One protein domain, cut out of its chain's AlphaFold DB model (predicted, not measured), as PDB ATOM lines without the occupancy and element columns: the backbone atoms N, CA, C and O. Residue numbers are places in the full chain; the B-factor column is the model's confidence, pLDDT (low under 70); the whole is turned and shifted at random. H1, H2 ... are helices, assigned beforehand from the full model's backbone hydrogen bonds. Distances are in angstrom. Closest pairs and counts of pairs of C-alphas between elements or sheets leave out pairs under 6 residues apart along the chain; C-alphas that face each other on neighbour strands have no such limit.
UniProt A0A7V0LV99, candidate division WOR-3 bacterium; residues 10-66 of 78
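This is residues 10 to 66 of the 78 residues of a protein of candidate division WOR-3 bacterium (UniProt A0A7V0LV99). Three helices, H2, H3 and H4, make a small three-cornered up-and-down bundle, in which the chain turns back after H2 and again after H3. The fourth, the short H1, is set off near the beginning of H2, and residues 14 to 20, running from the end of H1 into H2, stick out at that end. The bundle is somewhat loosely joined: H2 meets H3 with residues 28 to 32 alone and H4 with residues 21 to 28 alone. The printed part has 57 residues with four named helices, in the order H1, H2, H3, H4, and no named strand; its class is all helix. It is compact, with a radius of gyration of the C-alphas of 11.4 A, and spans 31 by 21 by 19 A.

H1 is residues 10 to 14, beginning at C-alpha 10 at (-4.609, 16.884, -29.695), and is 6.2 A long from first to last C-alpha. H2, the longest helix, is residues 19 to 34 and runs 21.2 A, from C-alpha 19 at (-16.244, 16.879, -26.040) to C-alpha 34 at (-13.607, 0.926, -39.675). H3 is residues 39 to 49 and measures 15.3 A. H4 is residues 54 to 65 and measures 16.2 A, ending at C-alpha 65 at (-14.900, 17.261, -53.487).

H2, H3 and H4 form a bundle that is up and down, each helix running against the one before it. H2 and H3 are a helical hairpin: they touch, the closest C-alphas being those of Leu 32 and Ala 42, 5.6 A apart. They run opposite ways at a steep tilt of 35.0 degrees, only just past shallow. H3 and H4 are a second helical hairpin; they only just touch, with 3 pairs of C-alphas within 8 A, the closest those of Val 43 and Leu 60 at 6.8 A. Their tilt is shallow, 18 degrees, and they run opposite ways. H2 and H4 touch, run the same way at a shallow tilt of 28 degrees, and come closest at the C-alphas of Ile 25 and Asp 55, 7.0 A apart; H4 touches H2 with residues 55 to 56 alone. H1 is close to H2 but not clearly touching it, the closest C-alphas being those of Leu 12 and Ile 22 at 7.2 A. H1 is apart from H3 and from H4. In H1, H2, H3 and H4 every O i to N i+4 pair is within hydrogen-bond range.

The two C-alphas farthest apart are those of Arg 14 and Asn 41, at 31.7 A. The links H1 to H2, H2 to H3 and H3 to H4 are tight, with 4 residues each. The printed part has no cut. Its mean pLDDT is 92.2, and no printed residue is under 70.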
ATOM      1  N   VAL A  10      -5.369  15.777 -30.297       94.88
ATOM      2  CA  VAL A  10      -4.609  16.884 -29.695       94.88
ATOM      3  C   VAL A  10      -4.904  18.189 -30.435       94.88
ATOM      4  O   VAL A  10      -5.223  19.192 -29.801       94.88
ATOM      5  N   GLY A  11      -4.873  18.160 -31.771       96.00
ATOM      6  CA  GLY A  11      -5.208  19.309 -32.607       96.00
ATOM      7  C   GLY A  11      -6.638  19.797 -32.388       96.00
ATOM      8  O   GLY A  11      -6.844  20.993 -32.207       96.00
ATOM      9  N   LEU A  12      -7.616  18.891 -32.326       95.25
ATOM     10  CA  LEU A  12      -9.016  19.256 -32.070       95.25
ATOM     11  C   LEU A  12      -9.188  19.937 -30.707       95.25
ATOM     12  O   LEU A  12      -9.807  20.995 -30.619       95.25
ATOM     13  N   ARG A  13      -8.582  19.381 -29.650       94.56
ATOM     14  CA  ARG A  13      -8.627  19.981 -28.308       94.56
ATOM     15  C   ARG A  13      -7.975  21.360 -28.273       94.56
ATOM     16  O   ARG A  13      -8.530  22.272 -27.673       94.56
ATOM     17  N   ARG A  14      -6.827  21.527 -28.937       97.00
ATOM     18  CA  ARG A  14      -6.123  22.817 -29.012       97.00
ATOM     19  C   ARG A  14      -6.932  23.886 -29.754       97.00
ATOM     20  O   ARG A  14      -6.828  25.051 -29.407       97.00
ATOM     21  N   ASN A  15      -7.751  23.488 -30.724       95.62
ATOM     22  CA  ASN A  15      -8.656  24.386 -31.447       95.62
ATOM     23  C   ASN A  15     -10.014  24.582 -30.742       95.62
ATOM     24  O   ASN A  15     -10.949  25.083 -31.355       95.62
ATOM     25  N   GLY A  16     -10.155  24.171 -29.476       95.69
ATOM     26  CA  GLY A  16     -11.354  24.450 -28.680       95.69
ATOM     27  C   GLY A  16     -12.576  23.590 -29.012       95.69
ATOM     28  O   GLY A  16     -13.689  23.936 -28.620       95.69
ATOM     29  N   PHE A  17     -12.407  22.459 -29.705       96.56
ATOM     30  CA  PHE A  17     -13.530  21.562 -29.985       96.56
ATOM     31  C   PHE A  17     -14.067  20.968 -28.680       96.56
ATOM     32  O   PHE A  17     -13.317  20.401 -27.877       96.56
ATOM     33  N   THR A  18     -15.383  21.055 -28.493       96.38
ATOM     34  CA  THR A  18     -16.054  20.487 -27.320       96.38
ATOM     35  C   THR A  18     -15.983  18.960 -27.322       96.38
ATOM     36  O   THR A  18     -15.705  18.314 -28.341       96.38
ATOM     37  N   ARG A  19     -16.251  18.345 -26.166       95.12
ATOM     38  CA  ARG A  19     -16.244  16.879 -26.040       95.12
ATOM     39  C   ARG A  19     -17.298  16.238 -26.942       95.12
ATOM     40  O   ARG A  19     -17.032  15.188 -27.527       95.12
ATOM     41  N   GLU A  20     -18.445  16.884 -27.089       94.38
ATOM     42  CA  GLU A  20     -19.573  16.459 -27.915       94.38
ATOM     43  C   GLU A  20     -19.185  16.462 -29.396       94.38
ATOM     44  O   GLU A  20     -19.358  15.451 -30.078       94.38
ATOM     45  N   ARG A  21     -18.555  17.544 -29.874       95.06
ATOM     46  CA  ARG A  21     -18.041  17.631 -31.251       95.06
ATOM     47  C   ARG A  21     -16.982  16.573 -31.527       95.06
ATOM     48  O   ARG A  21     -17.069  15.841 -32.509       95.06
ATOM     49  N   ILE A  22     -16.019  16.417 -30.615       95.75
ATOM     50  CA  ILE A  22     -14.985  15.379 -30.723       95.75
ATOM     51  C   ILE A  22     -15.614  13.980 -30.785       95.75
ATOM     52  O   ILE A  22     -15.132  13.133 -31.537       95.75
ATOM     53  N   LYS A  23     -16.672  13.714 -30.007       95.56
ATOM     54  CA  LYS A  23     -17.385  12.430 -30.037       95.56
ATOM     55  C   LYS A  23     -18.013  12.183 -31.410       95.56
ATOM     56  O   LYS A  23     -17.800  11.112 -31.967       95.56
ATOM     57  N   ILE A  24     -18.696  13.174 -31.977       95.81
ATOM     58  CA  ILE A  24     -19.305  13.079 -33.313       95.81
ATOM     59  C   ILE A  24     -18.237  12.811 -34.386       95.81
ATOM     60  O   ILE A  24     -18.376  11.878 -35.173       95.81
ATOM     61  N   ILE A  25     -17.117  13.542 -34.356       95.31
ATOM     62  CA  ILE A  25     -15.994  13.348 -35.291       95.31
ATOM     63  C   ILE A  25     -15.389  11.938 -35.160       95.31
ATOM     64  O   ILE A  25     -15.027  11.316 -36.161       95.31
ATOM     65  N   LYS A  26     -15.287  11.400 -33.936       94.69
ATOM     66  CA  LYS A  26     -14.812  10.025 -33.707       94.69
ATOM     67  C   LYS A  26     -15.738   8.979 -34.315       94.69
ATOM     68  O   LYS A  26     -15.239   8.023 -34.905       94.69
ATOM     69  N   GLU A  27     -17.049   9.129 -34.159       95.31
ATOM     70  CA  GLU A  27     -18.007   8.194 -34.755       95.31
ATOM     71  C   GLU A  27     -17.991   8.293 -36.283       95.31
ATOM     72  O   GLU A  27     -17.922   7.266 -36.959       95.31
ATOM     73  N   ALA A  28     -17.886   9.508 -36.832       94.56
ATOM     74  CA  ALA A  28     -17.734   9.698 -38.269       94.56
ATOM     75  C   ALA A  28     -16.486   8.988 -38.819       94.56
ATOM     76  O   ALA A  28     -16.553   8.266 -39.814       94.56
ATOM     77  N   TYR A  29     -15.352   9.111 -38.122       92.50
ATOM     78  CA  TYR A  29     -14.121   8.402 -38.466       92.50
ATOM     79  C   TYR A  29     -14.296   6.874 -38.474       92.50
ATOM     80  O   TYR A  29     -13.790   6.197 -39.369       92.50
ATOM     81  N   LYS A  30     -15.009   6.305 -37.495       92.38
ATOM     82  CA  LYS A  30     -15.265   4.854 -37.453       92.38
ATOM     83  C   LYS A  30     -16.133   4.395 -38.623       92.38
ATOM     84  O   LYS A  30     -15.844   3.348 -39.202       92.38
ATOM     85  N   ILE A  31     -17.160   5.164 -38.982       92.44
ATOM     86  CA  ILE A  31     -18.008   4.858 -40.141       92.44
ATOM     87  C   ILE A  31     -17.166   4.848 -41.420       92.44
ATOM     88  O   ILE A  31     -17.210   3.880 -42.174       92.44
ATOM     89  N   LEU A  32     -16.326   5.868 -41.606       89.00
ATOM     90  CA  LEU A  32     -15.500   6.017 -42.803       89.00
ATOM     91  C   LEU A  32     -14.403   4.954 -42.937       89.00
ATOM     92  O   LEU A  32     -14.196   4.436 -44.026       89.00
ATOM     93  N   TYR A  33     -13.692   4.630 -41.853       85.94
ATOM     94  CA  TYR A  33     -12.444   3.854 -41.940       85.94
ATOM     95  C   TYR A  33     -12.482   2.489 -41.246       85.94
ATOM     96  O   TYR A  33     -11.547   1.708 -41.403       85.94
ATOM     97  N   ARG A  34     -13.515   2.186 -40.444       85.88
ATOM     98  CA  ARG A  34     -13.607   0.926 -39.675       85.88
ATOM     99  C   ARG A  34     -14.844   0.086 -39.967       85.88
ATOM    100  O   ARG A  34     -14.915  -1.036 -39.485       85.88
ATOM    101  N   SER A  35     -15.799   0.594 -40.743       85.25
ATOM    102  CA  SER A  35     -17.023  -0.151 -41.076       85.25
ATOM    103  C   SER A  35     -16.886  -1.039 -42.319       85.25
ATOM    104  O   SER A  35     -17.844  -1.715 -42.672       85.25
ATOM    105  N   GLY A  36     -15.734  -1.023 -43.005       84.56
ATOM    106  CA  GLY A  36     -15.519  -1.791 -44.241       84.56
ATOM    107  C   GLY A  36     -16.406  -1.350 -45.414       84.56
ATOM    108  O   GLY A  36     -16.526  -2.063 -46.404       84.56
ATOM    109  N   LEU A  37     -17.049  -0.186 -45.299       87.62
ATOM    110  CA  LEU A  37     -17.952   0.352 -46.308       87.62
ATOM    111  C   LEU A  37     -17.164   1.038 -47.425       87.62
ATOM    112  O   LEU A  37     -16.122   1.652 -47.193       87.62
ATOM    113  N   ASN A  38     -17.708   0.984 -48.640       87.81
ATOM    114  CA  ASN A  38     -17.267   1.878 -49.705       87.81
ATOM    115  C   ASN A  38     -17.693   3.329 -49.401       87.81
ATOM    116  O   ASN A  38     -18.490   3.585 -48.494       87.81
ATOM    117  N   LEU A  39     -17.170   4.278 -50.181       86.19
ATOM    118  CA  LEU A  39     -17.408   5.704 -49.970       86.19
ATOM    119  C   LEU A  39     -18.898   6.064 -49.924       86.19
ATOM    120  O   LEU A  39     -19.330   6.727 -48.985       86.19
ATOM    121  N   SER A  40     -19.668   5.621 -50.919       88.31
ATOM    122  CA  SER A  40     -21.088   5.956 -51.048       88.31
ATOM    123  C   SER A  40     -21.889   5.461 -49.844       88.31
ATOM    124  O   SER A  40     -22.589   6.246 -49.208       88.31
ATOM    125  N   ASN A  41     -21.692   4.200 -49.454       91.31
ATOM    126  CA  ASN A  41     -22.382   3.603 -48.310       91.31
ATOM    127  C   ASN A  41     -21.969   4.269 -46.989       91.31
ATOM    128  O   ASN A  41     -22.798   4.471 -46.104       91.31
ATOM    129  N   ALA A  42     -20.692   4.634 -46.839       91.56
ATOM    130  CA  ALA A  42     -20.221   5.343 -45.654       91.56
ATOM    131  C   ALA A  42     -20.827   6.753 -45.562       91.56
ATOM    132  O   ALA A  42     -21.227   7.177 -44.480       91.56
ATOM    133  N   VAL A  43     -20.944   7.463 -46.689       91.06
ATOM    134  CA  VAL A  43     -21.588   8.784 -46.775       91.06
ATOM    135  C   VAL A  43     -23.072   8.709 -46.413       91.06
ATOM    136  O   VAL A  43     -23.551   9.548 -45.650       91.06
ATOM    137  N   GLU A  44     -23.798   7.714 -46.914       93.31
ATOM    138  CA  GLU A  44     -25.201   7.499 -46.538       93.31
ATOM    139  C   GLU A  44     -25.342   7.187 -45.048       93.31
ATOM    140  O   GLU A  44     -26.153   7.804 -44.356       93.31
ATOM    141  N   LYS A  45     -24.491   6.303 -44.521       94.25
ATOM    142  CA  LYS A  45     -24.490   5.954 -43.098       94.25
ATOM    143  C   LYS A  45     -24.203   7.164 -42.205       94.25
ATOM    144  O   LYS A  45     -24.897   7.357 -41.214       94.25
ATOM    145  N   LEU A  46     -23.249   8.022 -42.582       93.88
ATOM    146  CA  LEU A  46     -22.978   9.280 -41.875       93.88
ATOM    147  C   LEU A  46     -24.210  10.188 -41.811       93.88
ATOM    148  O   LEU A  46     -24.481  10.757 -40.756       93.88
ATOM    149  N   LYS A  47     -24.943  10.325 -42.922       92.88
ATOM    150  CA  LYS A  47     -26.146  11.169 -42.995       92.88
ATOM    151  C   LYS A  47     -27.298  10.632 -42.143       92.88
ATOM    152  O   LYS A  47     -28.079  11.431 -41.640       92.88
ATOM    153  N   ASN A  48     -27.392   9.311 -41.996       94.81
ATOM    154  CA  ASN A  48     -28.491   8.657 -41.289       94.81
ATOM    155  C   ASN A  48     -28.225   8.477 -39.786       94.81
ATOM    156  O   ASN A  48     -29.153   8.584 -38.991       94.81
ATOM    157  N   GLU A  49     -26.983   8.187 -39.385       93.88
ATOM    158  CA  GLU A  49     -26.662   7.821 -37.997       93.88
ATOM    159  C   GLU A  49     -26.139   8.981 -37.147       93.88
ATOM    160  O   GLU A  49     -26.203   8.912 -35.918       93.88
ATOM    161  N   LEU A  50     -25.600  10.036 -37.766       94.69
ATOM    162  CA  LEU A  50     -25.009  11.156 -37.037       94.69
ATOM    163  C   LEU A  50     -25.845  12.429 -37.184       94.69
ATOM    164  O   LEU A  50     -26.352  12.719 -38.269       94.69
ATOM    165  N   PRO A  51     -25.958  13.236 -36.113       93.06
ATOM    166  CA  PRO A  51     -26.640  14.514 -36.198       93.06
ATOM    167  C   PRO A  51     -25.908  15.429 -37.180       93.06
ATOM    168  O   PRO A  51     -24.689  15.615 -37.099       93.06
ATOM    169  N   MET A  52     -26.667  16.033 -38.091       92.69
ATOM    170  CA  MET A  52     -26.116  16.958 -39.071       92.69
ATOM    171  C   MET A  52     -25.669  18.250 -38.379       92.69
ATOM    172  O   MET A  52     -26.490  19.076 -37.983       92.69
ATOM    173  N   ASN A  53     -24.358  18.439 -38.260       93.12
ATOM    174  CA  ASN A  53     -23.736  19.647 -37.726       93.12
ATOM    175  C   ASN A  53     -22.659  20.171 -38.691       93.12
ATOM    176  O   ASN A  53     -22.425  19.591 -39.751       93.12
ATOM    177  N   GLU A  54     -22.010  21.278 -38.337       93.94
ATOM    178  CA  GLU A  54     -20.945  21.868 -39.159       93.94
ATOM    179  C   GLU A  54     -19.781  20.900 -39.433       93.94
ATOM    180  O   GLU A  54     -19.286  20.850 -40.556       93.94
ATOM    181  N   ASP A  55     -19.410  20.061 -38.459       94.38
ATOM    182  CA  ASP A  55     -18.317  19.092 -38.594       94.38
ATOM    183  C   ASP A  55     -18.655  17.985 -39.602       94.38
ATOM    184  O   ASP A  55     -17.846  17.650 -40.467       94.38
ATOM    185  N   ILE A  56     -19.863  17.422 -39.514       94.81
ATOM    186  CA  ILE A  56     -20.336  16.379 -40.429       94.81
ATOM    187  C   ILE A  56     -20.527  16.944 -41.835       94.81
ATOM    188  O   ILE A  56     -20.113  16.297 -42.795       94.81
ATOM    189  N   LYS A  57     -21.080  18.156 -41.974       94.94
ATOM    190  CA  LYS A  57     -21.189  18.832 -43.277       94.94
ATOM    191  C   LYS A  57     -19.821  19.007 -43.921       94.94
ATOM    192  O   LYS A  57     -19.638  18.590 -45.060       94.94
ATOM    193  N   TYR A  58     -18.853  19.524 -43.167       94.06
ATOM    194  CA  TYR A  58     -17.490  19.705 -43.652       94.06
ATOM    195  C   TYR A  58     -16.853  18.381 -44.097       94.06
ATOM    196  O   TYR A  58     -16.256  18.305 -45.170       94.06
ATOM    197  N   ILE A  59     -17.019  17.312 -43.308       92.62
ATOM    198  CA  ILE A  59     -16.537  15.975 -43.677       92.62
ATOM    199  C   ILE A  59     -17.186  15.520 -44.987       92.62
ATOM    200  O   ILE A  59     -16.474  15.119 -45.902       92.62
ATOM    201  N   LEU A  60     -18.513  15.603 -45.112       91.81
ATOM    202  CA  LEU A  60     -19.243  15.182 -46.313       91.81
ATOM    203  C   LEU A  60     -18.837  15.981 -47.558       91.81
ATOM    204  O   LEU A  60     -18.659  15.403 -48.630       91.81
ATOM    205  N   GLU A  61     -18.656  17.292 -47.425       91.38
ATOM    206  CA  GLU A  61     -18.165  18.152 -48.502       91.38
ATOM    207  C   GLU A  61     -16.745  17.775 -48.919       91.38
ATOM    208  O   GLU A  61     -16.465  17.664 -50.113       91.38
ATOM    209  N   PHE A  62     -15.856  17.512 -47.958       89.44
ATOM    210  CA  PHE A  62     -14.516  17.008 -48.241       89.44
ATOM    211  C   PHE A  62     -14.569  15.669 -48.990       89.44
ATOM    212  O   PHE A  62     -13.832  15.478 -49.961       89.44
ATOM    213  N   MET A  63     -15.477  14.772 -48.587       86.75
ATOM    214  CA  MET A  63     -15.666  13.486 -49.256       86.75
ATOM    215  C   MET A  63     -16.097  13.651 -50.718       86.75
ATOM    216  O   MET A  63     -15.533  13.000 -51.597       86.75
ATOM    217  N   ASN A  64     -17.057  14.541 -50.979       83.75
ATOM    218  CA  ASN A  64     -17.599  14.777 -52.318       83.75
ATOM    219  C   ASN A  64     -16.620  15.515 -53.242       83.75
ATOM    220  O   ASN A  64     -16.609  15.273 -54.446       83.75
ATOM    221  N   ASN A  65     -15.793  16.411 -52.697       85.56
ATOM    222  CA  ASN A  65     -14.900  17.261 -53.487       85.56
ATOM    223  C   ASN A  65     -13.522  16.634 -53.770       85.56
ATOM    224  O   ASN A  65     -12.697  17.241 -54.465       85.56
ATOM    225  N   SER A  66     -13.233  15.434 -53.256       80.19
ATOM    226  CA  SER A  66     -11.925  14.808 -53.459       80.19
ATOM    227  C   SER A  66     -11.735  14.282 -54.888       80.19
ATOM    228  O   SER A  66     -12.133  13.170 -55.233       80.19
TER     229      SER A  66